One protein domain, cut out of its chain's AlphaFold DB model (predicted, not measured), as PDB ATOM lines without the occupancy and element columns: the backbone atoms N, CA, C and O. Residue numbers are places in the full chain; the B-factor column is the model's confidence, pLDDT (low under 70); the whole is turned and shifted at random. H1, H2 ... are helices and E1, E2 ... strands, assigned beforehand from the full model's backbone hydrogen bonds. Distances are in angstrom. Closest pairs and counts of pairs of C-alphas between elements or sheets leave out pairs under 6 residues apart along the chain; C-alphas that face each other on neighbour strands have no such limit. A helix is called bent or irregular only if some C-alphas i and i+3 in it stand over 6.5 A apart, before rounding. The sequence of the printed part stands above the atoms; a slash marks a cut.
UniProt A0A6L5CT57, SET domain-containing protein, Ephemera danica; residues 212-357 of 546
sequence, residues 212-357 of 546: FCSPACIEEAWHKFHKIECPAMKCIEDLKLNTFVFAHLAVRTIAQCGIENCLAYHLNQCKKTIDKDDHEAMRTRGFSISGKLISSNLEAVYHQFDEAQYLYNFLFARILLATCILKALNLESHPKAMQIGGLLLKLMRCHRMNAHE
ATOM      1  N   PHE A 212      91.965 146.767 145.192       79.81
ATOM      2  CA  PHE A 212      91.703 145.480 145.837       79.81
ATOM      3  C   PHE A 212      91.246 144.381 144.874       79.81
ATOM      4  O   PHE A 212      90.552 144.631 143.894       79.81
ATOM      5  N   CYS A 213      91.574 143.149 145.269       77.62
ATOM      6  CA  CYS A 213      90.993 141.866 144.868       77.62
ATOM      7  C   CYS A 213      89.505 141.794 144.558       77.62
ATOM      8  O   CYS A 213      89.038 141.281 143.547       77.62
ATOM      9  N   SER A 214      88.767 142.150 145.599       81.06
ATOM     10  CA  SER A 214      87.416 141.684 145.835       81.06
ATOM     11  C   SER A 214      86.806 142.517 146.961       81.06
ATOM     12  O   SER A 214      87.552 143.122 147.745       81.06
ATOM     13  N   PRO A 215      85.471 142.524 147.104       82.94
ATOM     14  CA  PRO A 215      84.808 143.183 148.225       82.94
ATOM     15  C   PRO A 215      85.293 142.674 149.590       82.94
ATOM     16  O   PRO A 215      85.519 143.476 150.488       82.94
ATOM     17  N   ALA A 216      85.569 141.370 149.718       88.12
ATOM     18  CA  ALA A 216      86.127 140.789 150.941       88.12
ATOM     19  C   ALA A 216      87.505 141.381 151.297       88.12
ATOM     20  O   ALA A 216      87.752 141.737 152.445       88.12
ATOM     21  N   CYS A 217      88.391 141.577 150.309       84.69
ATOM     22  CA  CYS A 217      89.680 142.238 150.543       84.69
ATOM     23  C   CYS A 217      89.519 143.706 150.969       84.69
ATOM     24  O   CYS A 217      90.330 144.189 151.759       84.69
ATOM     25  N   ILE A 218      88.505 144.413 150.452       83.62
ATOM     26  CA  ILE A 218      88.182 145.784 150.879       83.62
ATOM     27  C   ILE A 218      87.771 145.775 152.351       83.62
ATOM     28  O   ILE A 218      88.332 146.532 153.139       83.62
ATOM     29  N   GLU A 219      86.816 144.919 152.716       89.62
ATOM     30  CA  GLU A 219      86.283 144.811 154.074       89.62
ATOM     31  C   GLU A 219      87.383 144.440 155.078       89.62
ATOM     32  O   GLU A 219      87.614 145.166 156.049       89.62
ATOM     33  N   GLU A 220      88.152 143.384 154.803       91.50
ATOM     34  CA  GLU A 220      89.246 142.951 155.674       91.50
ATOM     35  C   GLU A 220      90.318 144.033 155.849       91.50
ATOM     36  O   GLU A 220      90.767 144.294 156.970       91.50
ATOM     37  N   ALA A 221      90.730 144.690 154.761       90.50
ATOM     38  CA  ALA A 221      91.692 145.781 154.829       90.50
ATOM     39  C   ALA A 221      91.139 146.969 155.620       90.50
ATOM     40  O   ALA A 221      91.854 147.539 156.446       90.50
ATOM     41  N   TRP A 222      89.873 147.333 155.396       91.94
ATOM     42  CA  TRP A 222      89.205 148.434 156.084       91.94
ATOM     43  C   TRP A 222      89.182 148.222 157.596       91.94
ATOM     44  O   TRP A 222      89.564 149.129 158.337       91.94
ATOM     45  N   HIS A 223      88.822 147.016 158.043       90.56
ATOM     46  CA  HIS A 223      88.790 146.661 159.459       90.56
ATOM     47  C   HIS A 223      90.178 146.574 160.099       90.56
ATOM     48  O   HIS A 223      90.322 146.934 161.265       90.56
ATOM     49  N   LYS A 224      91.198 146.121 159.359       89.44
ATOM     50  CA  LYS A 224      92.541 145.907 159.921       89.44
ATOM     51  C   LYS A 224      93.418 147.154 159.949       89.44
ATOM     52  O   LYS A 224      94.222 147.293 160.861       89.44
ATOM     53  N   PHE A 225      93.346 148.010 158.931       92.00
ATOM     54  CA  PHE A 225      94.294 149.126 158.810       92.00
ATOM     55  C   PHE A 225      93.819 150.282 157.919       92.00
ATOM     56  O   PHE A 225      94.141 151.442 158.182       92.00
ATOM     57  N   HIS A 226      93.055 150.008 156.857       90.12
ATOM     58  CA  HIS A 226      92.902 150.967 155.763       90.12
ATOM     59  C   HIS A 226      91.995 152.125 156.161       90.12
ATOM     60  O   HIS A 226      92.191 153.233 155.680       90.12
ATOM     61  N   LYS A 227      91.073 151.918 157.108       90.44
ATOM     62  CA  LYS A 227      90.265 152.997 157.691       90.44
ATOM     63  C   LYS A 227      91.126 154.141 158.249       90.44
ATOM     64  O   LYS A 227      90.738 155.299 158.132       90.44
ATOM     65  N   ILE A 228      92.280 153.818 158.836       89.56
ATOM     66  CA  ILE A 228      93.221 154.800 159.396       89.56
ATOM     67  C   ILE A 228      94.129 155.354 158.293       89.56
ATOM     68  O   ILE A 228      94.375 156.552 158.234       89.56
ATOM     69  N   GLU A 229      94.598 154.508 157.378       89.12
ATOM     70  CA  GLU A 229      95.499 154.932 156.297       89.12
ATOM     71  C   GLU A 229      94.828 155.806 155.244       89.12
ATOM     72  O   GLU A 229      95.441 156.744 154.748       89.12
ATOM     73  N   CYS A 230      93.582 155.499 154.888       83.62
ATOM     74  CA  CYS A 230      92.832 156.110 153.794       83.62
ATOM     75  C   CYS A 230      92.936 157.650 153.756       83.62
ATOM     76  O   CYS A 230      93.278 158.176 152.693       83.62
ATOM     77  N   PRO A 231      92.716 158.395 154.861       82.31
ATOM     78  CA  PRO A 231      92.898 159.849 154.865       82.31
ATOM     79  C   PRO A 231      94.369 160.294 154.777       82.31
ATOM     80  O   PRO A 231      94.656 161.325 154.170       82.31
ATOM     81  N   ALA A 232      95.311 159.523 155.331       79.81
ATOM     82  CA  ALA A 232      96.738 159.842 155.304       79.81
ATOM     83  C   ALA A 232      97.370 159.642 153.920       79.81
ATOM     84  O   ALA A 232      98.202 160.450 153.513       79.81
ATOM     85  N   MET A 233      96.955 158.617 153.169       75.12
ATOM     86  CA  MET A 233      97.608 158.234 151.912       75.12
ATOM     87  C   MET A 233      97.636 159.351 150.875       75.12
ATOM     88  O   MET A 233      98.680 159.578 150.273       75.12
ATOM     89  N   LYS A 234      96.539 160.107 150.733       68.50
ATOM     90  CA  LYS A 234      96.487 161.265 149.829       68.50
ATOM     91  C   LYS A 234      97.570 162.292 150.173       68.50
ATOM     92  O   LYS A 234      98.293 162.750 149.296       68.50
ATOM     93  N   CYS A 235      97.707 162.624 151.456       68.44
ATOM     94  CA  CYS A 235      98.677 163.612 151.918       68.44
ATOM     95  C   CYS A 235     100.124 163.129 151.786       68.44
ATOM     96  O   CYS A 235     101.002 163.942 151.512       68.44
ATOM     97  N   ILE A 236     100.386 161.836 151.992       66.25
ATOM     98  CA  ILE A 236     101.736 161.272 151.871       66.25
ATOM     99  C   ILE A 236     102.123 161.168 150.380       66.25
ATOM    100  O   ILE A 236     103.243 161.530 150.022       66.25
ATOM    101  N   GLU A 237     101.203 160.745 149.502       64.19
ATOM    102  CA  GLU A 237     101.442 160.595 148.055       64.19
ATOM    103  C   GLU A 237     101.638 161.944 147.348       64.19
ATOM    104  O   GLU A 237     102.560 162.088 146.544       64.19
ATOM    105  N   ASP A 238     100.832 162.960 147.681       62.50
ATOM    106  CA  ASP A 238     100.915 164.293 147.066       62.50
ATOM    107  C   ASP A 238     102.293 164.962 147.268       62.50
ATOM    108  O   ASP A 238     102.662 165.860 146.505       62.50
ATOM    109  N   LEU A 239     103.076 164.518 148.261       61.16
ATOM    110  CA  LEU A 239     104.434 165.008 148.501       61.16
ATOM    111  C   LEU A 239     105.486 164.385 147.565       61.16
ATOM    112  O   LEU A 239     106.558 164.965 147.433       61.16
ATOM    113  N   LYS A 240     105.193 163.250 146.908       58.34
ATOM    114  CA  LYS A 240     106.093 162.536 145.976       58.34
ATOM    115  C   LYS A 240     107.506 162.277 146.523       58.34
ATOM    116  O   LYS A 240     108.497 162.472 145.825       58.34
ATOM    117  N   LEU A 241     107.614 161.864 147.786       60.34
ATOM    118  CA  LEU A 241     108.913 161.679 148.441       60.34
ATOM    119  C   LEU A 241     109.448 160.270 148.265       60.34
ATOM    120  O   LEU A 241     108.722 159.309 148.493       60.34
ATOM    121  N   ASN A 242     110.756 160.146 148.044       56.81
ATOM    122  CA  ASN A 242     111.453 158.855 148.089       56.81
ATOM    123  C   ASN A 242     111.338 158.172 149.474       56.81
ATOM    124  O   ASN A 242     111.550 156.973 149.602       56.81
ATOM    125  N   THR A 243     110.956 158.917 150.523       60.84
ATOM    126  CA  THR A 243     110.671 158.402 151.876       60.84
ATOM    127  C   THR A 243     109.199 158.036 152.117       60.84
ATOM    128  O   THR A 243     108.860 157.603 153.220       60.84
ATOM    129  N   PHE A 244     108.325 158.187 151.112       71.88
ATOM    130  CA  PHE A 244     106.892 157.863 151.175       71.88
ATOM    131  C   PHE A 244     106.644 156.452 151.710       71.88
ATOM    132  O   PHE A 244     105.808 156.265 152.591       71.88
ATOM    133  N   VAL A 245     107.409 155.471 151.223       79.25
ATOM    134  CA  VAL A 245     107.237 154.056 151.573       79.25
ATOM    135  C   VAL A 245     107.386 153.833 153.080       79.25
ATOM    136  O   VAL A 245     106.557 153.167 153.696       79.25
ATOM    137  N   PHE A 246     108.388 154.451 153.710       86.19
ATOM    138  CA  PHE A 246     108.643 154.290 155.145       86.19
ATOM    139  C   PHE A 246     107.616 155.032 156.003       86.19
ATOM    140  O   PHE A 246     107.226 154.543 157.061       86.19
ATOM    141  N   ALA A 247     107.138 156.190 155.539       87.50
ATOM    142  CA  ALA A 247     106.043 156.909 156.186       87.50
ATOM    143  C   ALA A 247     104.733 156.115 156.121       87.50
ATOM    144  O   ALA A 247     104.033 155.989 157.123       87.50
ATOM    145  N   HIS A 248     104.439 155.517 154.968       87.75
ATOM    146  CA  HIS A 248     103.296 154.636 154.789       87.75
ATOM    147  C   HIS A 248     103.375 153.409 155.708       87.75
ATOM    148  O   HIS A 248     102.410 153.111 156.409       87.75
ATOM    149  N   LEU A 249     104.534 152.747 155.789       90.44
ATOM    150  CA  LEU A 249     104.748 151.645 156.730       90.44
ATOM    151  C   LEU A 249     104.616 152.093 158.197       90.44
ATOM    152  O   LEU A 249     104.133 151.326 159.022       90.44
ATOM    153  N   ALA A 250     104.987 153.331 158.543       92.19
ATOM    154  CA  ALA A 250     104.810 153.850 159.901       92.19
ATOM    155  C   ALA A 250     103.322 154.034 160.242       92.19
ATOM    156  O   ALA A 250     102.887 153.635 161.325       92.19
ATOM    157  N   VAL A 251     102.524 154.560 159.302       92.44
ATOM    158  CA  VAL A 251     101.059 154.636 159.448       92.44
ATOM    159  C   VAL A 251     100.454 153.237 159.543       92.44
ATOM    160  O   VAL A 251      99.639 153.010 160.432       92.44
ATOM    161  N   ARG A 252     100.895 152.285 158.710       92.12
ATOM    162  CA  ARG A 252     100.479 150.872 158.767       92.12
ATOM    163  C   ARG A 252     100.736 150.260 160.143       92.12
ATOM    164  O   ARG A 252      99.838 149.638 160.702       92.12
ATOM    165  N   THR A 253     101.927 150.465 160.713       92.12
ATOM    166  CA  THR A 253     102.269 149.987 162.063       92.12
ATOM    167  C   THR A 253     101.324 150.574 163.112       92.12
ATOM    168  O   THR A 253     100.779 149.836 163.928       92.12
ATOM    169  N   ILE A 254     101.069 151.887 163.072       92.94
ATOM    170  CA  ILE A 254     100.122 152.544 163.988       92.94
ATOM    171  C   ILE A 254      98.697 152.019 163.789       92.94
ATOM    172  O   ILE A 254      97.991 151.791 164.768       92.94
ATOM    173  N   ALA A 255      98.278 151.808 162.544       91.69
ATOM    174  CA  ALA A 255      96.941 151.342 162.218       91.69
ATOM    175  C   ALA A 255      96.684 149.917 162.729       91.69
ATOM    176  O   ALA A 255      95.608 149.644 163.249       91.69
ATOM    177  N   GLN A 256      97.683 149.035 162.629       90.12
ATOM    178  CA  GLN A 256      97.583 147.645 163.077       90.12
ATOM    179  C   GLN A 256      97.731 147.486 164.595       90.12
ATOM    180  O   GLN A 256      97.041 146.663 165.191       90.12
ATOM    181  N   CYS A 257      98.629 148.244 165.231       90.69
ATOM    182  CA  CYS A 257      98.909 148.105 166.663       90.69
ATOM    183  C   CYS A 257      98.053 149.025 167.551       90.69
ATOM    184  O   CYS A 257      97.933 148.778 168.753       90.69
ATOM    185  N   GLY A 258      97.453 150.069 166.974       92.50
ATOM    186  CA  GLY A 258      96.736 151.122 167.686       92.50
ATOM    187  C   GLY A 258      97.671 152.220 168.200       92.50
ATOM    188  O   GLY A 258      98.719 151.949 168.788       92.50
ATOM    189  N   ILE A 259      97.280 153.484 168.008       92.81
ATOM    190  CA  ILE A 259      98.128 154.638 168.342       92.81
ATOM    191  C   ILE A 259      98.472 154.728 169.830       92.81
ATOM    192  O   ILE A 259      99.630 154.969 170.160       92.81
ATOM    193  N   GLU A 260      97.512 154.467 170.720       93.88
ATOM    194  CA  GLU A 260      97.738 154.516 172.169       93.88
ATOM    195  C   GLU A 260      98.729 153.448 172.628       93.88
ATOM    196  O   GLU A 260      99.634 153.741 173.407       93.88
ATOM    197  N   ASN A 261      98.628 152.231 172.085       93.56
ATOM    198  CA  ASN A 261      99.566 151.150 172.381       93.56
ATOM    199  C   ASN A 261     100.973 151.499 171.889       93.56
ATOM    200  O   ASN A 261     101.943 151.368 172.638       93.56
ATOM    201  N   CYS A 262     101.085 151.996 170.652       94.12
ATOM    202  CA  CYS A 262     102.366 152.422 170.097       94.12
ATOM    203  C   CYS A 262     103.004 153.544 170.915       94.12
ATOM    204  O   CYS A 262     104.198 153.504 171.212       94.12
ATOM    205  N   LEU A 263     102.204 154.536 171.298       94.31
ATOM    206  CA  LEU A 263     102.656 155.689 172.054       94.31
ATOM    207  C   LEU A 263     103.054 155.313 173.483       94.31
ATOM    208  O   LEU A 263     104.103 155.742 173.957       94.31
ATOM    209  N   ALA A 264     102.258 154.488 174.166       93.31
ATOM    210  CA  ALA A 264     102.579 153.992 175.501       93.31
ATOM    211  C   ALA A 264     103.894 153.200 175.500       93.31
ATOM    212  O   ALA A 264     104.752 153.437 176.355       93.31
ATOM    213  N   TYR A 265     104.084 152.321 174.510       91.31
ATOM    214  CA  TYR A 265     105.327 151.573 174.351       91.31
ATOM    215  C   TYR A 265     106.512 152.510 174.093       91.31
ATOM    216  O   TYR A 265     107.508 152.445 174.811       91.31
ATOM    217  N   HIS A 266     106.386 153.441 173.143       91.62
ATOM    218  CA  HIS A 266     107.423 154.427 172.826       91.62
ATOM    219  C   HIS A 266     107.865 155.228 174.055       91.62
ATOM    220  O   HIS A 266     109.053 155.278 174.363       91.62
ATOM    221  N   LEU A 267     106.908 155.779 174.806       90.44
ATOM    222  CA  LEU A 267     107.191 156.574 176.001       90.44
ATOM    223  C   LEU A 267     107.843 155.755 177.117       90.44
ATOM    224  O   LEU A 267     108.684 156.284 177.841       90.44
ATOM    225  N   ASN A 268     107.478 154.479 177.267       89.12
ATOM    226  CA  ASN A 268     108.152 153.583 178.204       89.12
ATOM    227  C   ASN A 268     109.619 153.381 177.792       89.12
ATOM    228  O   ASN A 268     110.521 153.574 178.602       89.12
ATOM    229  N   GLN A 269     109.871 153.092 176.514       85.50
ATOM    230  CA  GLN A 269     111.235 152.895 176.015       85.50
ATOM    231  C   GLN A 269     112.089 154.167 176.118       85.50
ATOM    232  O   GLN A 269     113.260 154.075 176.464       85.50
ATOM    233  N   CYS A 270     111.518 155.356 175.902       82.12
ATOM    234  CA  CYS A 270     112.230 156.627 176.077       82.12
ATOM    235  C   CYS A 270     112.681 156.896 177.524       82.12
ATOM    236  O   CYS A 270     113.618 157.664 177.724       82.12
ATOM    237  N   LYS A 271     112.036 156.286 178.528       82.69
ATOM    238  CA  LYS A 271     112.424 156.419 179.944       82.69
ATOM    239  C   LYS A 271     113.544 155.467 180.351       82.69
ATOM    240  O   LYS A 271     114.175 155.689 181.380       82.69
ATOM    241  N   LYS A 272     113.770 154.395 179.590       80.12
ATOM    242  CA  LYS A 272     114.804 153.411 179.904       80.12
ATOM    243  C   LYS A 272     116.167 153.957 179.486       80.12
ATOM    244  O   LYS A 272     116.405 154.214 178.308       80.12
ATOM    245  N   THR A 273     117.078 154.095 180.442       65.19
ATOM    246  CA  THR A 273     118.506 154.215 180.144       65.19
ATOM    247  C   THR A 273     119.002 152.867 179.670       65.19
ATOM    248  O   THR A 273     118.939 151.882 180.401       65.19
ATOM    249  N   ILE A 274     119.462 152.827 178.429       65.38
ATOM    250  CA  ILE A 274     120.085 151.638 177.884       65.38
ATOM    251  C   ILE A 274     121.584 151.751 178.133       65.38
ATOM    252  O   ILE A 274     122.217 152.667 177.604       65.38
ATOM    253  N   ASP A 275     122.123 150.813 178.908       70.06
ATOM    254  CA  ASP A 275     123.558 150.576 178.939       70.06
ATOM    255  C   ASP A 275     123.998 150.091 177.552       70.06
ATOM    256  O   ASP A 275     123.520 149.072 177.050       70.06
ATOM    257  N   LYS A 276     124.834 150.886 176.884       69.31
ATOM    258  CA  LYS A 276     125.330 150.558 175.544       69.31
ATOM    259  C   LYS A 276     126.414 149.481 175.584       69.31
ATOM    260  O   LYS A 276     126.672 148.888 174.539       69.31
ATOM    261  N   ASP A 277     126.986 149.226 176.757       76.00
ATOM    262  CA  ASP A 277     128.051 148.248 176.959       76.00
ATOM    263  C   ASP A 277     127.483 146.847 177.271       76.00
ATOM    264  O   ASP A 277     128.186 145.841 177.151       76.00
ATOM    265  N   ASP A 278     126.180 146.741 177.566       79.81
ATOM    266  CA  ASP A 278     125.474 145.462 177.708       79.81
ATOM    267  C   ASP A 278     125.108 144.868 176.336       79.81
ATOM    268  O   ASP A 278     123.967 144.920 175.862       79.81
ATOM    269  N   HIS A 279     126.110 144.293 175.672       78.00
ATOM    270  CA  HIS A 279     125.968 143.685 174.348       78.00
ATOM    271  C   HIS A 279     124.878 142.603 174.270       78.00
ATOM    272  O   HIS A 279     124.244 142.461 173.221       78.00
ATOM    273  N   GLU A 280     124.626 141.861 175.350       77.19
ATOM    274  CA  GLU A 280     123.618 140.796 175.355       77.19
ATOM    275  C   GLU A 280     122.202 141.379 175.410       77.19
ATOM    276  O   GLU A 280     121.330 140.982 174.626       77.19
ATOM    277  N   ALA A 281     121.984 142.404 176.239       76.31
ATOM    278  CA  ALA A 281     120.733 143.154 176.219       76.31
ATOM    279  C   ALA A 281     120.510 143.853 174.872       76.31
ATOM    280  O   ALA A 281     119.366 143.994 174.448       76.31
ATOM    281  N   MET A 282     121.572 144.282 174.170       75.56
ATOM    282  CA  MET A 282     121.449 144.877 172.831       75.56
ATOM    283  C   MET A 282     120.994 143.840 171.806       75.56
ATOM    284  O   MET A 282     120.129 144.128 170.979       75.56
ATOM    285  N   ARG A 283     121.572 142.638 171.873       75.69
ATOM    286  CA  ARG A 283     121.319 141.538 170.940       75.69
ATOM    287  C   ARG A 283     119.910 140.970 171.064       75.69
ATOM    288  O   ARG A 283     119.319 140.570 170.067       75.69
ATOM    289  N   THR A 284     119.379 140.941 172.280       79.00
ATOM    290  CA  THR A 284     118.077 140.338 172.593       79.00
ATOM    291  C   THR A 284     116.925 141.347 172.610       79.00
ATOM    292  O   THR A 284     115.785 140.982 172.903       79.00
ATOM    293  N   ARG A 285     117.154 142.619 172.248       78.50
ATOM    294  CA  ARG A 285     116.061 143.599 172.148       78.50
ATOM    295  C   ARG A 285     115.025 143.159 171.115       78.50
ATOM    296  O   ARG A 285     115.367 142.759 170.007       78.50
ATOM    297  N   GLY A 286     113.746 143.285 171.453       79.19
ATOM    298  CA  GLY A 286     112.662 142.833 170.578       79.19
ATOM    299  C   GLY A 286     112.255 141.371 170.796       79.19
ATOM    300  O   GLY A 286     111.202 140.958 170.306       79.19
ATOM    301  N   PHE A 287     113.053 140.593 171.534       83.19
ATOM    302  CA  PHE A 287     112.718 139.229 171.924       83.19
ATOM    303  C   PHE A 287     111.901 139.246 173.218       83.19
ATOM    304  O   PHE A 287     112.078 140.099 174.086       83.19
ATOM    305  N   SER A 288     111.002 138.277 173.359       80.69
ATOM    306  CA  SER A 288     110.282 138.050 174.607       80.69
ATOM    307  C   SER A 288     111.236 137.616 175.726       80.69
ATOM    308  O   SER A 288     112.346 137.154 175.472       80.69
ATOM    309  N   ILE A 289     110.751 137.639 176.972       76.50
ATOM    310  CA  ILE A 289     111.471 137.104 178.147       76.50
ATOM    311  C   ILE A 289     111.883 135.635 177.943       76.50
ATOM    312  O   ILE A 289     112.894 135.190 178.473       76.50
ATOM    313  N   SER A 290     111.137 134.876 177.135       80.56
ATOM    314  CA  SER A 290     111.480 133.491 176.793       80.56
ATOM    315  C   SER A 290     112.468 133.383 175.621       80.56
ATOM    316  O   SER A 290     112.552 132.321 175.007       80.56
ATOM    317  N   GLY A 291     113.109 134.481 175.215       80.31
ATOM    318  CA  GLY A 291     114.049 134.536 174.095       80.31
ATOM    319  C   GLY A 291     113.412 134.316 172.721       80.31
ATOM    320  O   GLY A 291     114.080 133.819 171.817       80.31
ATOM    321  N   LYS A 292     112.120 134.632 172.532       82.94
ATOM    322  CA  LYS A 292     111.428 134.451 171.238       82.94
ATOM    323  C   LYS A 292     111.155 135.786 170.555       82.94
ATOM    324  O   LYS A 292     110.490 136.645 171.124       82.94
ATOM    325  N   LEU A 293     111.579 135.927 169.302       81.44
ATOM    326  CA  LEU A 293     111.216 137.065 168.460       81.44
ATOM    327  C   LEU A 293     109.824 136.845 167.855       81.44
ATOM    328  O   LEU A 293     109.652 136.049 166.931       81.44
ATOM    329  N   ILE A 294     108.821 137.542 168.385       81.75
ATOM    330  CA  ILE A 294     107.437 137.445 167.907       81.75
ATOM    331  C   ILE A 294     107.218 138.530 166.852       81.75
ATOM    332  O   ILE A 294     106.997 139.695 167.177       81.75
ATOM    333  N   SER A 295     107.282 138.151 165.577       78.19
ATOM    334  CA  SER A 295     107.257 139.085 164.440       78.19
ATOM    335  C   SER A 295     105.974 139.909 164.308       78.19
ATOM    336  O   SER A 295     106.001 140.972 163.695       78.19
ATOM    337  N   SER A 296     104.863 139.457 164.893       75.50
ATOM    338  CA  SER A 296     103.601 140.201 164.937       75.50
ATOM    339  C   SER A 296     103.577 141.316 165.987       75.50
ATOM    340  O   SER A 296     102.629 142.099 166.014       75.50
ATOM    341  N   ASN A 297     104.574 141.382 166.873       82.88
ATOM    342  CA  ASN A 297     104.582 142.335 167.975       82.88
ATOM    343  C   ASN A 297     105.258 143.645 167.576       82.88
ATOM    344  O   ASN A 297     106.302 143.659 166.922       82.88
ATOM    345  N   LEU A 298     104.711 144.754 168.080       84.50
ATOM    346  CA  LEU A 298     105.304 146.084 167.930       84.50
ATOM    347  C   LEU A 298     106.760 146.124 168.416       84.50
ATOM    348  O   LEU A 298     107.598 146.753 167.781       84.50
ATOM    349  N   GLU A 299     107.056 145.444 169.523       85.94
ATOM    350  CA  GLU A 299     108.390 145.348 170.126       85.94
ATOM    351  C   GLU A 299     109.455 144.872 169.128       85.94
ATOM    352  O   GLU A 299     110.518 145.483 169.022       85.94
ATOM    353  N   ALA A 300     109.133 143.849 168.331       83.44
ATOM    354  CA  ALA A 300     110.040 143.289 167.337       83.44
ATOM    355  C   ALA A 300     110.360 144.286 166.211       83.44
ATOM    356  O   ALA A 300     111.473 144.292 165.701       83.44
ATOM    357  N   VAL A 301     109.407 145.151 165.845       84.38
ATOM    358  CA  VAL A 301     109.584 146.217 164.842       84.38
ATOM    359  C   VAL A 301     110.318 147.425 165.437       84.38
ATOM    360  O   VAL A 301     111.210 147.998 164.817       84.38
ATOM    361  N   TYR A 302     109.950 147.823 166.654       85.12
ATOM    362  CA  TYR A 302     110.442 149.035 167.309       85.12
ATOM    363  C   TYR A 302     111.935 148.964 167.660       85.12
ATOM    364  O   TYR A 302     112.641 149.980 167.630       85.12
ATOM    365  N   HIS A 303     112.409 147.770 168.016       82.75
ATOM    366  CA  HIS A 303     113.787 147.535 168.433       82.75
ATOM    367  C   HIS A 303     114.744 147.174 167.298       82.75
ATOM    368  O   HIS A 303     115.932 146.997 167.564       82.75
ATOM    369  N   GLN A 304     114.273 147.126 166.050       79.62
ATOM    370  CA  GLN A 304     115.174 146.940 164.921       79.62
ATOM    371  C   GLN A 304     116.156 148.107 164.781       79.62
ATOM    372  O   GLN A 304     115.884 149.236 165.207       79.62
ATOM    373  N   PHE A 305     117.298 147.810 164.161       71.75
ATOM    374  CA  PHE A 305     118.402 148.742 163.971       71.75
ATOM    375  C   PHE A 305     117.948 150.042 163.296       71.75
ATOM    376  O   PHE A 305     117.227 150.015 162.298       71.75
ATOM    377  N   ASP A 306     118.356 151.187 163.843       69.75
ATOM    378  CA  ASP A 306     117.837 152.492 163.431       69.75
ATOM    379  C   ASP A 306     118.877 153.624 163.473       69.75
ATOM    380  O   ASP A 306     118.555 154.763 163.821       69.75
ATOM    381  N   GLU A 307     120.116 153.359 163.055       63.75
ATOM    382  CA  GLU A 307     121.273 154.274 163.165       63.75
ATOM    383  C   GLU A 307     121.222 155.532 162.262       63.75
ATOM    384  O   GLU A 307     122.154 156.330 162.187       63.75
ATOM    385  N   ALA A 308     120.072 155.817 161.647       56.06
ATOM    386  CA  ALA A 308     119.818 156.987 160.803       56.06
ATOM    387  C   ALA A 308     119.798 158.350 161.549       56.06
ATOM    388  O   ALA A 308     119.163 159.305 161.074       56.06
ATOM    389  N   GLN A 309     120.468 158.473 162.704       52.62
ATOM    390  CA  GLN A 309     120.683 159.752 163.395       52.62
ATOM    391  C   GLN A 309     121.509 160.736 162.549       52.62
ATOM    392  O   GLN A 309     121.318 161.942 162.686       52.62
ATOM    393  N   TYR A 310     122.357 160.252 161.636       50.53
ATOM    394  CA  TYR A 310     123.359 161.083 160.955       50.53
ATOM    395  C   TYR A 310     122.901 161.770 159.663       50.53
ATOM    396  O   TYR A 310     123.581 162.667 159.166       50.53
ATOM    397  N   LEU A 311     121.726 161.437 159.126       58.06
ATOM    398  CA  LEU A 311     121.239 162.072 157.901       58.06
ATOM    399  C   LEU A 311     120.313 163.247 158.212       58.06
ATOM    400  O   LEU A 311     119.090 163.171 158.040       58.06
ATOM    401  N   TYR A 312     120.923 164.359 158.634       58.69
ATOM    402  CA  TYR A 312     120.262 165.666 158.759       58.69
ATOM    403  C   TYR A 312     119.469 166.013 157.486       58.69
ATOM    404  O   TYR A 312     118.325 166.458 157.566       58.69
ATOM    405  N   ASN A 313     120.023 165.680 156.315       56.94
ATOM    406  CA  ASN A 313     119.418 165.940 155.005       56.94
ATOM    407  C   ASN A 313     118.049 165.255 154.814       56.94
ATOM    408  O   ASN A 313     117.193 165.794 154.119       56.94
ATOM    409  N   PHE A 314     117.797 164.117 155.476       72.38
ATOM    410  CA  PHE A 314     116.504 163.414 155.431       72.38
ATOM    411  C   PHE A 314     115.642 163.644 156.676       72.38
ATOM    412  O   PHE A 314     114.500 163.184 156.734       72.38
ATOM    413  N   LEU A 315     116.157 164.322 157.709       78.06
ATOM    414  CA  LEU A 315     115.378 164.636 158.910       78.06
ATOM    415  C   LEU A 315     114.184 165.522 158.556       78.06
ATOM    416  O   LEU A 315     113.065 165.215 158.954       78.06
ATOM    417  N   PHE A 316     114.392 166.563 157.748       77.88
ATOM    418  CA  PHE A 316     113.307 167.477 157.414       77.88
ATOM    419  C   PHE A 316     112.184 166.809 156.604       77.88
ATOM    420  O   PHE A 316     111.012 166.976 156.939       77.88
ATOM    421  N   ALA A 317     112.532 165.979 155.616       78.62
ATOM    422  CA  ALA A 317     111.563 165.188 154.855       78.62
ATOM    423  C   ALA A 317     110.659 164.353 155.781       78.62
ATOM    424  O   ALA A 317     109.436 164.342 155.632       78.62
ATOM    425  N   ARG A 318     111.257 163.702 156.789       85.69
ATOM    426  CA  ARG A 318     110.535 162.908 157.793       85.69
ATOM    427  C   ARG A 318     109.664 163.775 158.702       85.69
ATOM    428  O   ARG A 318     108.532 163.395 158.976       85.69
ATOM    429  N   ILE A 319     110.141 164.945 159.133       88.00
ATOM    430  CA  ILE A 319     109.348 165.888 159.944       88.00
ATOM    431  C   ILE A 319     108.116 166.354 159.162       88.00
ATOM    432  O   ILE A 319     107.015 166.385 159.713       88.00
ATOM    433  N   LEU A 320     108.283 166.696 157.881       83.94
ATOM    434  CA  LEU A 320     107.176 167.122 157.028       83.94
ATOM    435  C   LEU A 320     106.155 165.994 156.854       83.94
ATOM    436  O   LEU A 320     104.964 166.225 157.051       83.94
ATOM    437  N   LEU A 321     106.615 164.773 156.568       85.88
ATOM    438  CA  LEU A 321     105.752 163.593 156.476       85.88
ATOM    439  C   LEU A 321     104.993 163.337 157.777       85.88
ATOM    440  O   LEU A 321     103.776 163.194 157.747       85.88
ATOM    441  N   ALA A 322     105.681 163.347 158.921       91.38
ATOM    442  CA  ALA A 322     105.050 163.175 160.225       91.38
ATOM    443  C   ALA A 322     104.026 164.287 160.520       91.38
ATOM    444  O   ALA A 322     102.941 164.005 161.020       91.38
ATOM    445  N   THR A 323     104.316 165.533 160.137       90.12
ATOM    446  CA  THR A 323     103.380 166.664 160.259       90.12
ATOM    447  C   THR A 323     102.142 166.468 159.378       90.12
ATOM    448  O   THR A 323     101.020 166.683 159.835       90.12
ATOM    449  N   CYS A 324     102.319 166.025 158.130       86.56
ATOM    450  CA  CYS A 324     101.214 165.699 157.229       86.56
ATOM    451  C   CYS A 324     100.367 164.539 157.755       86.56
ATOM    452  O   CYS A 324      99.147 164.609 157.677       86.56
ATOM    453  N   ILE A 325     100.997 163.508 158.323       89.62
ATOM    454  CA  ILE A 325     100.302 162.375 158.943       89.62
ATOM    455  C   ILE A 325      99.486 162.845 160.149       89.62
ATOM    456  O   ILE A 325      98.305 162.523 160.228       89.62
ATOM    457  N   LEU A 326     100.063 163.652 161.049       91.88
ATOM    458  CA  LEU A 326      99.329 164.207 162.192       91.88
ATOM    459  C   LEU A 326      98.085 164.977 161.741       91.88
ATOM    460  O   LEU A 326      97.007 164.769 162.292       91.88
ATOM    461  N   LYS A 327      98.219 165.824 160.719       88.56
ATOM    462  CA  LYS A 327      97.094 166.573 160.151       88.56
ATOM    463  C   LYS A 327      96.055 165.651 159.515       88.56
ATOM    464  O   LYS A 327      94.875 165.757 159.821       88.56
ATOM    465  N   ALA A 328      96.485 164.728 158.658       85.31
ATOM    466  CA  ALA A 328      95.584 163.845 157.923       85.31
ATOM    467  C   ALA A 328      94.810 162.882 158.836       85.31
ATOM    468  O   ALA A 328      93.677 162.520 158.532       85.31
ATOM    469  N   LEU A 329      95.404 162.498 159.966       87.62
ATOM    470  CA  LEU A 329      94.769 161.662 160.982       87.62
ATOM    471  C   LEU A 329      94.016 162.470 162.054       87.62
ATOM    472  O   LEU A 329      93.511 161.878 163.003       87.62
ATOM    473  N   ASN A 330      93.926 163.800 161.922       89.25
ATOM    474  CA  ASN A 330      93.322 164.707 162.909       89.25
ATOM    475  C   ASN A 330      93.929 164.581 164.322       89.25
ATOM    476  O   ASN A 330      93.238 164.701 165.329       89.25
ATOM    477  N   LEU A 331      95.240 164.352 164.398       91.25
ATOM    478  CA  LEU A 331      95.999 164.185 165.641       91.25
ATOM    479  C   LEU A 331      96.700 165.473 166.098       91.25
ATOM    480  O   LEU A 331      97.387 165.464 167.115       91.25
ATOM    481  N   GLU A 332      96.550 166.592 165.385       90.06
ATOM    482  CA  GLU A 332      97.190 167.865 165.759       90.06
ATOM    483  C   GLU A 332      96.697 168.423 167.100       90.06
ATOM    484  O   GLU A 332      97.459 169.082 167.803       90.06
ATOM    485  N   SER A 333      95.432 168.173 167.444       90.31
ATOM    486  CA  SER A 333      94.822 168.561 168.721       90.31
ATOM    487  C   SER A 333      95.028 167.520 169.821       90.31
ATOM    488  O   SER A 333      94.604 167.736 170.957       90.31
ATOM    489  N   HIS A 334      95.669 166.389 169.510       94.12
ATOM    490  CA  HIS A 334      95.922 165.348 170.491       94.12
ATOM    491  C   HIS A 334      96.851 165.882 171.599       94.12
ATOM    492  O   HIS A 334      97.889 166.468 171.278       94.12
ATOM    493  N   PRO A 335      96.574 165.628 172.896       94.69
ATOM    494  CA  PRO A 335      97.407 166.121 174.001       94.69
ATOM    495  C   PRO A 335      98.878 165.701 173.903       94.69
ATOM    496  O   PRO A 335      99.760 166.362 174.443       94.69
ATOM    497  N   LYS A 336      99.135 164.593 173.199       95.38
ATOM    498  CA  LYS A 336     100.468 164.035 172.949       95.38
ATOM    499  C   LYS A 336     100.931 164.142 171.488       95.38
ATOM    500  O   LYS A 336     101.648 163.271 171.001       95.38
ATOM    501  N   ALA A 337     100.478 165.155 170.745       94.94
ATOM    502  CA  ALA A 337     100.789 165.301 169.319       94.94
ATOM    503  C   ALA A 337     102.303 165.321 169.025       94.94
ATOM    504  O   ALA A 337     102.748 164.723 168.046       94.94
ATOM    505  N   MET A 338     103.109 165.966 169.877       95.25
ATOM    506  CA  MET A 338     104.565 166.043 169.678       95.25
ATOM    507  C   MET A 338     105.247 164.692 169.901       95.25
ATOM    508  O   MET A 338     106.114 164.303 169.120       95.25
ATOM    509  N   GLN A 339     104.794 163.934 170.901       95.62
ATOM    510  CA  GLN A 339     105.262 162.576 171.167       95.62
ATOM    511  C   GLN A 339     104.860 161.617 170.040       95.62
ATOM    512  O   GLN A 339     105.650 160.761 169.652       95.62
ATOM    513  N   ILE A 340     103.659 161.773 169.468       96.19
ATOM    514  CA  ILE A 340     103.243 161.018 168.275       96.19
ATOM    515  C   ILE A 340     104.151 161.366 167.087       96.19
ATOM    516  O   ILE A 340     104.573 160.473 166.356       96.19
ATOM    517  N   GLY A 341     104.501 162.643 166.913       95.00
ATOM    518  CA  GLY A 341     105.493 163.070 165.929       95.00
ATOM    519  C   GLY A 341     106.852 162.391 166.131       95.00
ATOM    520  O   GLY A 341     107.401 161.834 165.182       95.00
ATOM    521  N   GLY A 342     107.354 162.348 167.369       93.25
ATOM    522  CA  GLY A 342     108.577 161.622 167.736       93.25
ATOM    523  C   GLY A 342     108.501 160.117 167.435       93.25
ATOM    524  O   GLY A 342     109.412 159.566 166.813       93.25
ATOM    525  N   LEU A 343     107.382 159.469 167.772       94.50
ATOM    526  CA  LEU A 343     107.105 158.071 167.431       94.50
ATOM    527  C   LEU A 343     107.141 157.840 165.912       94.50
ATOM    528  O   LEU A 343     107.763 156.886 165.453       94.50
ATOM    529  N   LEU A 344     106.511 158.711 165.117       93.56
ATOM    530  CA  LEU A 344     106.516 158.612 163.653       93.56
ATOM    531  C   LEU A 344     107.937 158.709 163.083       93.56
ATOM    532  O   LEU A 344     108.293 157.932 162.196       93.56
ATOM    533  N   LEU A 345     108.766 159.622 163.602       90.81
ATOM    534  CA  LEU A 345     110.177 159.726 163.211       90.81
ATOM    535  C   LEU A 345     110.956 158.446 163.536       90.81
ATOM    536  O   LEU A 345     111.700 157.958 162.681       90.81
ATOM    537  N   LYS A 346     110.753 157.886 164.735       89.69
ATOM    538  CA  LYS A 346     111.363 156.622 165.166       89.69
ATOM    539  C   LYS A 346     110.952 155.462 164.258       89.69
ATOM    540  O   LYS A 346     111.822 154.760 163.750       89.69
ATOM    541  N   LEU A 347     109.657 155.296 163.984       91.25
ATOM    542  CA  LEU A 347     109.160 154.235 163.102       91.25
ATOM    543  C   LEU A 347     109.722 154.370 161.682       91.25
ATOM    544  O   LEU A 347     110.242 153.403 161.141       91.25
ATOM    545  N   MET A 348     109.718 155.572 161.098       89.50
ATOM    546  CA  MET A 348     110.292 155.791 159.763       89.50
ATOM    547  C   MET A 348     111.789 155.444 159.689       89.50
ATOM    548  O   MET A 348     112.261 155.020 158.635       89.50
ATOM    549  N   ARG A 349     112.543 155.614 160.784       85.69
ATOM    550  CA  ARG A 349     113.957 155.209 160.870       85.69
ATOM    551  C   ARG A 349     114.118 153.698 160.899       85.69
ATOM    552  O   ARG A 349     114.893 153.180 160.103       85.69
ATOM    553  N   CYS A 350     113.380 153.014 161.774       86.75
ATOM    554  CA  CYS A 350     113.379 151.553 161.835       86.75
ATOM    555  C   CYS A 350     113.006 150.964 160.468       86.75
ATOM    556  O   CYS A 350     113.708 150.105 159.941       86.75
ATOM    557  N   HIS A 351     111.968 151.503 159.830       88.38
ATOM    558  CA  HIS A 351     111.483 151.012 158.543       88.38
ATOM    559  C   HIS A 351     112.482 151.242 157.408       88.38
ATOM    560  O   HIS A 351     112.649 150.363 156.574       88.38
ATOM    561  N   ARG A 352     113.213 152.367 157.384       85.38
ATOM    562  CA  ARG A 352     114.245 152.630 156.356       85.38
ATOM    563  C   ARG A 352     115.356 151.578 156.332       85.38
ATOM    564  O   ARG A 352     115.948 151.359 155.277       85.38
ATOM    565  N   MET A 353     115.662 150.987 157.481       83.44
ATOM    566  CA  MET A 353     116.776 150.050 157.623       83.44
ATOM    567  C   MET A 353     116.346 148.590 157.484       83.44
ATOM    568  O   MET A 353     117.185 147.748 157.194       83.44
ATOM    569  N   ASN A 354     115.061 148.292 157.699       87.19
ATOM    570  CA  ASN A 354     114.588 146.918 157.875       87.19
ATOM    571  C   ASN A 354     113.353 146.560 157.029       87.19
ATOM    572  O   ASN A 354     112.868 145.426 157.097       87.19
ATOM    573  N   ALA A 355     112.803 147.504 156.260       89.12
ATOM    574  CA  ALA A 355     111.766 147.189 155.288       89.12
ATOM    575  C   ALA A 355     112.353 146.313 154.181       89.12
ATOM    576  O   ALA A 355     113.437 146.580 153.666       89.12
ATOM    577  N   HIS A 356     111.610 145.277 153.815       88.62
ATOM    578  CA  HIS A 356     111.965 144.399 152.717       88.62
ATOM    579  C   HIS A 356     111.034 144.669 151.552       88.62
ATOM    580  O   HIS A 356     109.808 144.656 151.706       88.62
ATOM    581  N   GLU A 357     111.632 144.889 150.392       86.06
ATOM    582  CA  GLU A 357     110.906 144.940 149.139       86.06
ATOM    583  C   GLU A 357     110.380 143.532 148.819       86.06
ATOM    584  O   GLU A 357     111.097 142.531 148.903       86.06
TER     585      GLU A 357
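AT A GLANCE: This is residues 212 to 357 of the 546 residues of the protein "SET domain-containing protein" of Ephemera danica (UniProt A0A6L5CT57). The core is a compact cluster of crossed helices: H2 and H7 cross at the middle, H6 packs across both on one side, and H1b folds back on H2 as a helical hairpin and also packs on H6. H3 crosses H7 on another side, and short H5 packs on H7; H1a lies at one end of the longest axis, while residues 275 to 281 stick out at the other. The printed part has 146 residues with seven named helices and then one strand, in the order H1 to H7, E1, and its class is mostly helix. It is compact, with a radius of gyration of the C-alphas of 15.9 A, and spans 48 by 37 by 33 A.

HOW THE PARTS SIT: H1, residues 215 to 237, was assigned as one helix by its hydrogen bonds but is bent: C-alphas 224 and 227 are 7.8 A apart. Its arms H1a, residues 215 to 224, and H1b, residues 227 to 237, are about perpendicular at 89 degrees. H1b is irregular, with C-alphas 228 and 231 6.8 A apart. H1b and H2, residues 244 to 257, touch as a hairpin at a shallow tilt of 12 degrees, opposite ways; their closest C-alphas, of Ile 228 and Ala 255, are 5.8 A apart. H6, residues 312 to 328, is only just irregular, with C-alphas 313 and 316 6.7 A apart. H6 touches H1b at a steep tilt of 45 degrees, closest at the C-alphas of Ala 232 and Ala 328, 4.9 A. H7, residues 337 to 354, is the hub, touching four helices. It touches H2 at a steep tilt of 66 degrees, closest at the C-alphas of Phe 246 and Met 348, 5.1 A, and H6 at 56 degrees, also steep, closest at those of Ala 322 and Gly 341, 5.7 A. H3, residues 259 to 271, touches H7 about perpendicular at 84 degrees, closest at the C-alphas of His 266 and Leu 343, 6.5 A. H5, residues 298 to 302, touches H7, closest at the C-alphas of Tyr 302 and Cys 350, 6.7 A. H4, residues 279 to 283, touches no helix. Every O i to N i+4 pair is within hydrogen-bond range in H1a, H2, H3, H4 and H5, against 11 of 13 in H6, 13 of 14 in H7 and 3 of 7 in H1b, where 3 of 8 O i to N i+3 pairs are.

IN THESE COORDINATES: H1a begins at C-alpha 215, (84.808, 143.183, 148.225). H2 measures 20.0 A, H3 18.5 A, H6 24.8 A and H7 25.7 A. E1, residues 355 to 357, pairs with no named strand and ends at C-alpha 357, (110.906, 144.940, 149.139).

THE WHOLE: The C-alphas of Pro 215 and Asp 277 are the two farthest apart, 52.2 A. The printed part has no cut; the link from H4 to H5, residues 284 to 297, is long. Mean pLDDT of the printed part is 82.6, with residues 234 to 243, 273 to 274, 276 and 306 to 313 under 70.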